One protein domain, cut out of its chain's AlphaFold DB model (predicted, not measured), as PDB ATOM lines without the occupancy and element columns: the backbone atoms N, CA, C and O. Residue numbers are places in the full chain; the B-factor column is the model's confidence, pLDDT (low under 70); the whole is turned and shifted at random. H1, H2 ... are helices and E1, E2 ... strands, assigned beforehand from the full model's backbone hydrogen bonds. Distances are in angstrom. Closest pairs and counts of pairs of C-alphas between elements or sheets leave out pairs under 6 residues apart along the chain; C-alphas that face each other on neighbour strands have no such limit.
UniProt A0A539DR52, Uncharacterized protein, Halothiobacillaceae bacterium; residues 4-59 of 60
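AT A GLANCE: This is residues 4 to 59 of the 60 residues of an uncharacterized protein of Halothiobacillaceae bacterium (UniProt A0A539DR52). A small, strongly twisted sheet of three strands makes one end of this model, and a single helix, H1, sticks out from it at the other end of a rod. At the start, residues 4 to 5 fold back on residues 11 to 12 of E1, and residues 6 to 11, of which 11 belongs to E1, stand free. The printed part has 56 residues, with E1, E2, E3 and H1 in that order; the sheet runs E1 E2 E3, antiparallel, and the class is mixed, helices and strands. The whole is only just extended, close to loose, with a radius of gyration of the C-alphas of 15.5 A and spans of 47 by 23 by 16 A.

IN THESE COORDINATES: Find C-alpha 11 at (205.465, 251.478, 271.111); from there E1 runs through residues 11 to 21, 24.6 A long, and bends by 79 degrees at residue 16. E2 is residues 24 to 29, 15.2 A, and E3 residues 36 to 40, 13.0 A. H1, residues 47 to 57, runs 15.3 A to C-alpha 57 at (244.426, 242.593, 281.823).

HOW THE PARTS SIT: Look first at residues 4 to 5, which pair antiparallel with residues 11 to 12 of E1. E1, E2 and E3 form a meander, each strand the antiparallel neighbour of the one before. In the hairpin of E1 and E2, at 133 degrees, find N 15 and O 28 at 2.8 A. In the hairpin of E2 and E3, at 152 degrees, N 27 and O 37 are 2.8 A apart. H1 is not on the sheet, and is apart from E1 and E2; every O i to N i+4 pair in it is within hydrogen-bond range.

THE WHOLE: The C-alphas farthest apart, those of Gly 31 and Asn 59, are 47.5 A apart. The printed part has no cut, and no link is long. Look for pLDDT under 70 at residues 42 to 49, of which 47 to 49 belong to H1, and at residue 59.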
ATOM      1  N   LEU A   4     208.436 250.227 275.657       86.69
ATOM      2  CA  LEU A   4     209.588 250.711 274.894       86.69
ATOM      3  C   LEU A   4     209.114 251.462 273.650       86.69
ATOM      4  O   LEU A   4     208.230 250.985 272.938       86.69
ATOM      5  N   LEU A   5     209.728 252.615 273.385       87.81
ATOM      6  CA  LEU A   5     209.565 253.359 272.142       87.81
ATOM      7  C   LEU A   5     210.694 252.963 271.187       87.81
ATOM      8  O   LEU A   5     211.867 253.160 271.493       87.81
ATOM      9  N   LEU A   6     210.336 252.389 270.046       84.25
ATOM     10  CA  LEU A   6     211.281 252.012 269.001       84.25
ATOM     11  C   LEU A   6     211.554 253.196 268.065       84.25
ATOM     12  O   LEU A   6     210.737 254.114 267.937       84.25
ATOM     13  N   GLY A   7     212.682 253.135 267.352       76.69
ATOM     14  CA  GLY A   7     212.952 254.041 266.236       76.69
ATOM     15  C   GLY A   7     211.806 253.979 265.221       76.69
ATOM     16  O   GLY A   7     211.446 252.897 264.764       76.69
ATOM     17  N   GLY A   8     211.188 255.125 264.930       84.88
ATOM     18  CA  GLY A   8     209.985 255.221 264.090       84.88
ATOM     19  C   GLY A   8     208.671 255.423 264.853       84.88
ATOM     20  O   GLY A   8     207.612 255.436 264.236       84.88
ATOM     21  N   GLY A   9     208.706 255.587 266.181       86.69
ATOM     22  CA  GLY A   9     207.531 255.978 266.973       86.69
ATOM     23  C   GLY A   9     206.636 254.816 267.420       86.69
ATOM     24  O   GLY A   9     205.645 255.026 268.118       86.69
ATOM     25  N   ARG A  10     206.982 253.576 267.058       87.06
ATOM     26  CA  ARG A  10     206.241 252.380 267.471       87.06
ATOM     27  C   ARG A  10     206.481 252.086 268.948       87.06
ATOM     28  O   ARG A  10     207.624 251.977 269.383       87.06
ATOM     29  N   VAL A  11     205.405 251.877 269.700       90.44
ATOM     30  CA  VAL A  11     205.465 251.478 271.111       90.44
ATOM     31  C   VAL A  11     205.240 249.974 271.230       90.44
ATOM     32  O   VAL A  11     204.284 249.449 270.663       90.44
ATOM     33  N   ILE A  12     206.100 249.284 271.979       91.38
ATOM     34  CA  ILE A  12     205.927 247.868 272.329       91.38
ATOM     35  C   ILE A  12     205.818 247.697 273.845       91.38
ATOM     36  O   ILE A  12     206.493 248.384 274.616       91.38
ATOM     37  N   GLY A  13     204.948 246.788 274.281       93.38
ATOM     38  CA  GLY A  13     204.835 246.399 275.685       93.38
ATOM     39  C   GLY A  13     205.865 245.332 276.043       93.38
ATOM     40  O   GLY A  13     206.102 244.412 275.258       93.38
ATOM     41  N   LEU A  14     206.459 245.440 277.231       93.94
ATOM     42  CA  LEU A  14     207.270 244.368 277.801       93.94
ATOM     43  C   LEU A  14     206.382 243.377 278.554       93.94
ATOM     44  O   LEU A  14     205.512 243.763 279.339       93.94
ATOM     45  N   GLY A  15     206.603 242.099 278.271       92.88
ATOM     46  CA  GLY A  15     206.039 240.958 278.975       92.88
ATOM     47  C   GLY A  15     206.911 240.542 280.167       92.88
ATOM     48  O   GLY A  15     207.641 241.375 280.710       92.88
ATOM     49  N   PRO A  16     206.829 239.272 280.604       93.81
ATOM     50  CA  PRO A  16     207.639 238.775 281.712       93.81
ATOM     51  C   PRO A  16     209.145 238.827 281.410       93.81
ATOM     52  O   PRO A  16     209.568 238.756 280.252       93.81
ATOM     53  N   GLU A  17     209.942 238.942 282.475       94.31
ATOM     54  CA  GLU A  17     211.389 238.703 282.444       94.31
ATOM     55  C   GLU A  17     211.631 237.234 282.078       94.31
ATOM     56  O   GLU A  17     211.016 236.338 282.656       94.31
ATOM     57  N   LEU A  18     212.483 237.009 281.083       94.44
ATOM     58  CA  LEU A  18     212.864 235.679 280.614       94.44
ATOM     59  C   LEU A  18     214.223 235.270 281.169       94.44
ATOM     60  O   LEU A  18     214.415 234.111 281.517       94.44
ATOM     61  N   ASP A  19     215.159 236.217 281.224       93.19
ATOM     62  CA  ASP A  19     216.515 235.975 281.702       93.19
ATOM     63  C   ASP A  19     217.187 237.280 282.152       93.19
ATOM     64  O   ASP A  19     216.814 238.381 281.728       93.19
ATOM     65  N   ARG A  20     218.221 237.156 282.982       89.38
ATOM     66  CA  ARG A  20     219.035 238.256 283.490       89.38
ATOM     67  C   ARG A  20     220.498 237.861 283.487       89.38
ATOM     68  O   ARG A  20     220.913 236.933 284.173       89.38
ATOM     69  N   GLY A  21     221.306 238.648 282.786       79.56
ATOM     70  CA  GLY A  21     222.726 238.366 282.677       79.56
ATOM     71  C   GLY A  21     223.527 239.534 282.131       79.56
ATOM     72  O   GLY A  21     223.071 240.330 281.304       79.56
ATOM     73  N   GLY A  22     224.772 239.627 282.588       78.00
ATOM     74  CA  GLY A  22     225.673 240.693 282.184       78.00
ATOM     75  C   GLY A  22     225.155 242.077 282.596       78.00
ATOM     76  O   GLY A  22     225.013 242.347 283.780       78.00
ATOM     77  N   GLU A  23     224.933 242.969 281.624       81.00
ATOM     78  CA  GLU A  23     224.507 244.366 281.869       81.00
ATOM     79  C   GLU A  23     223.018 244.580 281.595       81.00
ATOM     80  O   GLU A  23     222.561 245.713 281.483       81.00
ATOM     81  N   GLY A  24     222.236 243.517 281.418       87.00
ATOM     82  CA  GLY A  24     220.856 243.681 280.995       87.00
ATOM     83  C   GLY A  24     219.913 242.584 281.438       87.00
ATOM     84  O   GLY A  24     220.309 241.546 281.965       87.00
ATOM     85  N   ILE A  25     218.642 242.863 281.191       91.50
ATOM     86  CA  ILE A  25     217.528 241.959 281.446       91.50
ATOM     87  C   ILE A  25     216.823 241.705 280.114       91.50
ATOM     88  O   ILE A  25     216.640 242.638 279.323       91.50
ATOM     89  N   ILE A  26     216.465 240.451 279.857       93.00
ATOM     90  CA  ILE A  26     215.721 240.012 278.680       93.00
ATOM     91  C   ILE A  26     214.249 239.875 279.055       93.00
ATOM     92  O   ILE A  26     213.905 239.174 280.003       93.00
ATOM     93  N   TYR A  27     213.378 240.511 278.282       94.88
ATOM     94  CA  TYR A  27     211.928 240.438 278.429       94.88
ATOM     95  C   TYR A  27     211.294 239.875 277.163       94.88
ATOM     96  O   TYR A  27     211.736 240.175 276.050       94.88
ATOM     97  N   ALA A  28     210.202 239.130 277.319       94.75
ATOM     98  CA  ALA A  28     209.311 238.848 276.199       94.75
ATOM     99  C   ALA A  28     208.687 240.157 275.689       94.75
ATOM    100  O   ALA A  28     208.438 241.077 276.474       94.75
ATOM    101  N   THR A  29     208.385 240.252 274.395       93.88
ATOM    102  CA  THR A  29     207.569 241.361 273.881       93.88
ATOM    103  C   THR A  29     206.098 240.964 273.819       93.88
ATOM    104  O   THR A  29     205.743 239.834 273.497       93.88
ATOM    105  N   GLN A  30     205.209 241.884 274.188       92.81
ATOM    106  CA  GLN A  30     203.776 241.608 274.188       92.81
ATOM    107  C   GLN A  30     203.211 241.629 272.771       92.81
ATOM    108  O   GLN A  30     203.388 242.605 272.043       92.81
ATOM    109  N   GLY A  31     202.481 240.572 272.415       87.38
ATOM    110  CA  GLY A  31     201.746 240.482 271.153       87.38
ATOM    111  C   GLY A  31     202.616 240.250 269.917       87.38
ATOM    112  O   GLY A  31     202.098 240.319 268.807       87.38
ATOM    113  N   ILE A  32     203.915 239.981 270.087       88.44
ATOM    114  CA  ILE A  32     204.834 239.679 268.987       88.44
ATOM    115  C   ILE A  32     205.576 238.392 269.336       88.44
ATOM    116  O   ILE A  32     206.389 238.364 270.260       88.44
ATOM    117  N   ALA A  33     205.259 237.322 268.611       88.94
ATOM    118  CA  ALA A  33     205.964 236.056 268.742       88.94
ATOM    119  C   ALA A  33     207.428 236.209 268.300       88.94
ATOM    120  O   ALA A  33     207.744 237.051 267.459       88.94
ATOM    121  N   ASP A  34     208.307 235.407 268.899       89.62
ATOM    122  CA  ASP A  34     209.726 235.298 268.536       89.62
ATOM    123  C   ASP A  34     210.538 236.605 268.625       89.62
ATOM    124  O   ASP A  34     211.644 236.704 268.093       89.62
ATOM    125  N   LEU A  35     210.024 237.612 269.343       90.56
ATOM    126  CA  LEU A  35     210.718 238.867 269.612       90.56
ATOM    127  C   LEU A  35     210.917 239.073 271.116       90.56
ATOM    128  O   LEU A  35     209.975 239.029 271.915       90.56
ATOM    129  N   VAL A  36     212.155 239.387 271.491       93.44
ATOM    130  CA  VAL A  36     212.556 239.715 272.862       93.44
ATOM    131  C   VAL A  36     213.179 241.104 272.923       93.44
ATOM    132  O   VAL A  36     213.775 241.582 271.958       93.44
ATOM    133  N   ALA A  37     213.054 241.759 274.073       92.19
ATOM    134  CA  ALA A  37     213.685 243.038 274.347       92.19
ATOM    135  C   ALA A  37     214.790 242.867 275.389       92.19
ATOM    136  O   ALA A  37     214.536 242.384 276.490       92.19
ATOM    137  N   LYS A  38     216.006 243.312 275.060       91.56
ATOM    138  CA  LYS A  38     217.107 243.430 276.019       91.56
ATOM    139  C   LYS A  38     217.198 244.867 276.513       91.56
ATOM    140  O   LYS A  38     217.498 245.766 275.731       91.56
ATOM    141  N   VAL A  39     216.964 245.078 277.803       88.75
ATOM    142  CA  VAL A  39     217.111 246.392 278.442       88.75
ATOM    143  C   VAL A  39     218.490 246.471 279.088       88.75
ATOM    144  O   VAL A  39     218.802 245.681 279.981       88.75
ATOM    145  N   TRP A  40     219.319 247.403 278.615       85.81
ATOM    146  CA  TRP A  40     220.670 247.636 279.127       85.81
ATOM    147  C   TRP A  40     220.631 248.582 280.335       85.81
ATOM    148  O   TRP A  40     220.081 249.677 280.263       85.81
ATOM    149  N   HIS A  41     221.241 248.155 281.438       81.69
ATOM    150  CA  HIS A  41     221.492 248.932 282.643       81.69
ATOM    151  C   HIS A  41     222.995 249.269 282.720       81.69
ATOM    152  O   HIS A  41     223.773 248.461 283.229       81.69
ATOM    153  N   PRO A  42     223.438 250.442 282.233       64.12
ATOM    154  CA  PRO A  42     224.865 250.787 282.162       64.12
ATOM    155  C   PRO A  42     225.536 250.885 283.540       64.12
ATOM    156  O   PRO A  42     226.738 250.676 283.659       64.12
ATOM    157  N   HIS A  43     224.763 251.136 284.601       63.97
ATOM    158  CA  HIS A  43     225.260 251.163 285.981       63.97
ATOM    159  C   HIS A  43     225.315 249.783 286.650       63.97
ATOM    160  O   HIS A  43     225.702 249.682 287.808       63.97
ATOM    161  N   ALA A  44     224.950 248.709 285.943       62.66
ATOM    162  CA  ALA A  44     225.070 247.345 286.455       62.66
ATOM    163  C   ALA A  44     226.509 246.797 286.363       62.66
ATOM    164  O   ALA A  44     226.711 245.585 286.444       62.66
ATOM    165  N   THR A  45     227.520 247.656 286.179       61.72
ATOM    166  CA  THR A  45     228.935 247.283 286.254       61.72
ATOM    167  C   THR A  45     229.229 246.782 287.669       61.72
ATOM    168  O   THR A  45     229.465 247.555 288.593       61.72
ATOM    169  N   THR A  46     229.150 245.470 287.874       68.56
ATOM    170  CA  THR A  46     229.410 244.882 289.186       68.56
ATOM    171  C   THR A  46     230.907 244.916 289.486       68.56
ATOM    172  O   THR A  46     231.743 244.768 288.589       68.56
ATOM    173  N   THR A  47     231.261 245.064 290.766       69.94
ATOM    174  CA  THR A  47     232.649 244.953 291.245       69.94
ATOM    175  C   THR A  47     233.301 243.648 290.780       69.94
ATOM    176  O   THR A  47     234.464 243.644 290.391       69.94
ATOM    177  N   GLU A  48     232.530 242.562 290.720       68.38
ATOM    178  CA  GLU A  48     232.958 241.255 290.215       68.38
ATOM    179  C   GLU A  48     233.398 241.295 288.739       68.38
ATOM    180  O   GLU A  48     234.405 240.692 288.366       68.38
ATOM    181  N   ARG A  49     232.702 242.050 287.875       68.50
ATOM    182  CA  ARG A  49     233.113 242.205 286.468       68.50
ATOM    183  C   ARG A  49     234.343 243.078 286.322       68.50
ATOM    184  O   ARG A  49     235.198 242.747 285.504       68.50
ATOM    185  N   ALA A  50     234.454 244.142 287.118       73.62
ATOM    186  CA  ALA A  50     235.680 244.931 287.181       73.62
ATOM    187  C   ALA A  50     236.867 244.046 287.592       73.62
ATOM    188  O   ALA A  50     237.888 244.050 286.914       73.62
ATOM    189  N   GLN A  51     236.709 243.213 288.624       76.75
ATOM    190  CA  GLN A  51     237.733 242.259 289.064       76.75
ATOM    191  C   GLN A  51     238.091 241.237 287.978       76.75
ATOM    192  O   GLN A  51     239.271 241.008 287.726       76.75
ATOM    193  N   LYS A  52     237.099 240.661 287.286       74.06
ATOM    194  CA  LYS A  52     237.338 239.728 286.174       74.06
ATOM    195  C   LYS A  52     238.079 240.391 285.009       74.06
ATOM    196  O   LYS A  52     238.977 239.777 284.442       74.06
ATOM    197  N   LEU A  53     237.723 241.628 284.663       75.94
ATOM    198  CA  LEU A  53     238.415 242.402 283.631       75.94
ATOM    199  C   LEU A  53     239.858 242.709 284.047       75.94
ATOM    200  O   LEU A  53     240.772 242.493 283.256       75.94
ATOM    201  N   TYR A  54     240.072 243.148 285.291       81.31
ATOM    202  CA  TYR A  54     241.412 243.371 285.830       81.31
ATOM    203  C   TYR A  54     242.259 242.098 285.794       81.31
ATOM    204  O   TYR A  54     243.397 242.166 285.348       81.31
ATOM    205  N   ALA A  55     241.700 240.944 286.164       79.12
ATOM    206  CA  ALA A  55     242.400 239.662 286.107       79.12
ATOM    207  C   ALA A  55     242.806 239.252 284.676       79.12
ATOM    208  O   ALA A  55     243.839 238.617 284.483       79.12
ATOM    209  N   MET A  56     242.008 239.608 283.662       79.88
ATOM    210  CA  MET A  56     242.362 239.375 282.255       79.88
ATOM    211  C   MET A  56     243.477 240.313 281.785       79.88
ATOM    212  O   MET A  56     244.374 239.876 281.073       79.88
ATOM    213  N   LEU A  57     243.428 241.586 282.192       79.94
ATOM    214  CA  LEU A  57     244.426 242.593 281.823       79.94
ATOM    215  C   LEU A  57     245.763 242.400 282.545       79.94
ATOM    216  O   LEU A  57     246.799 242.713 281.977       79.94
ATOM    217  N   SER A  58     245.761 241.878 283.773       71.81
ATOM    218  CA  SER A  58     246.983 241.604 284.539       71.81
ATOM    219  C   SER A  58     247.748 240.361 284.074       71.81
ATOM    220  O   SER A  58     248.828 240.097 284.589       71.81
ATOM    221  N   ASN A  59     247.179 239.583 283.147       59.16
ATOM    222  CA  ASN A  59     247.804 238.403 282.542       59.16
ATOM    223  C   ASN A  59     248.353 238.673 281.121       59.16
ATOM    224  O   ASN A  59     248.691 237.718 280.420       59.16
TER     225      ASN A  59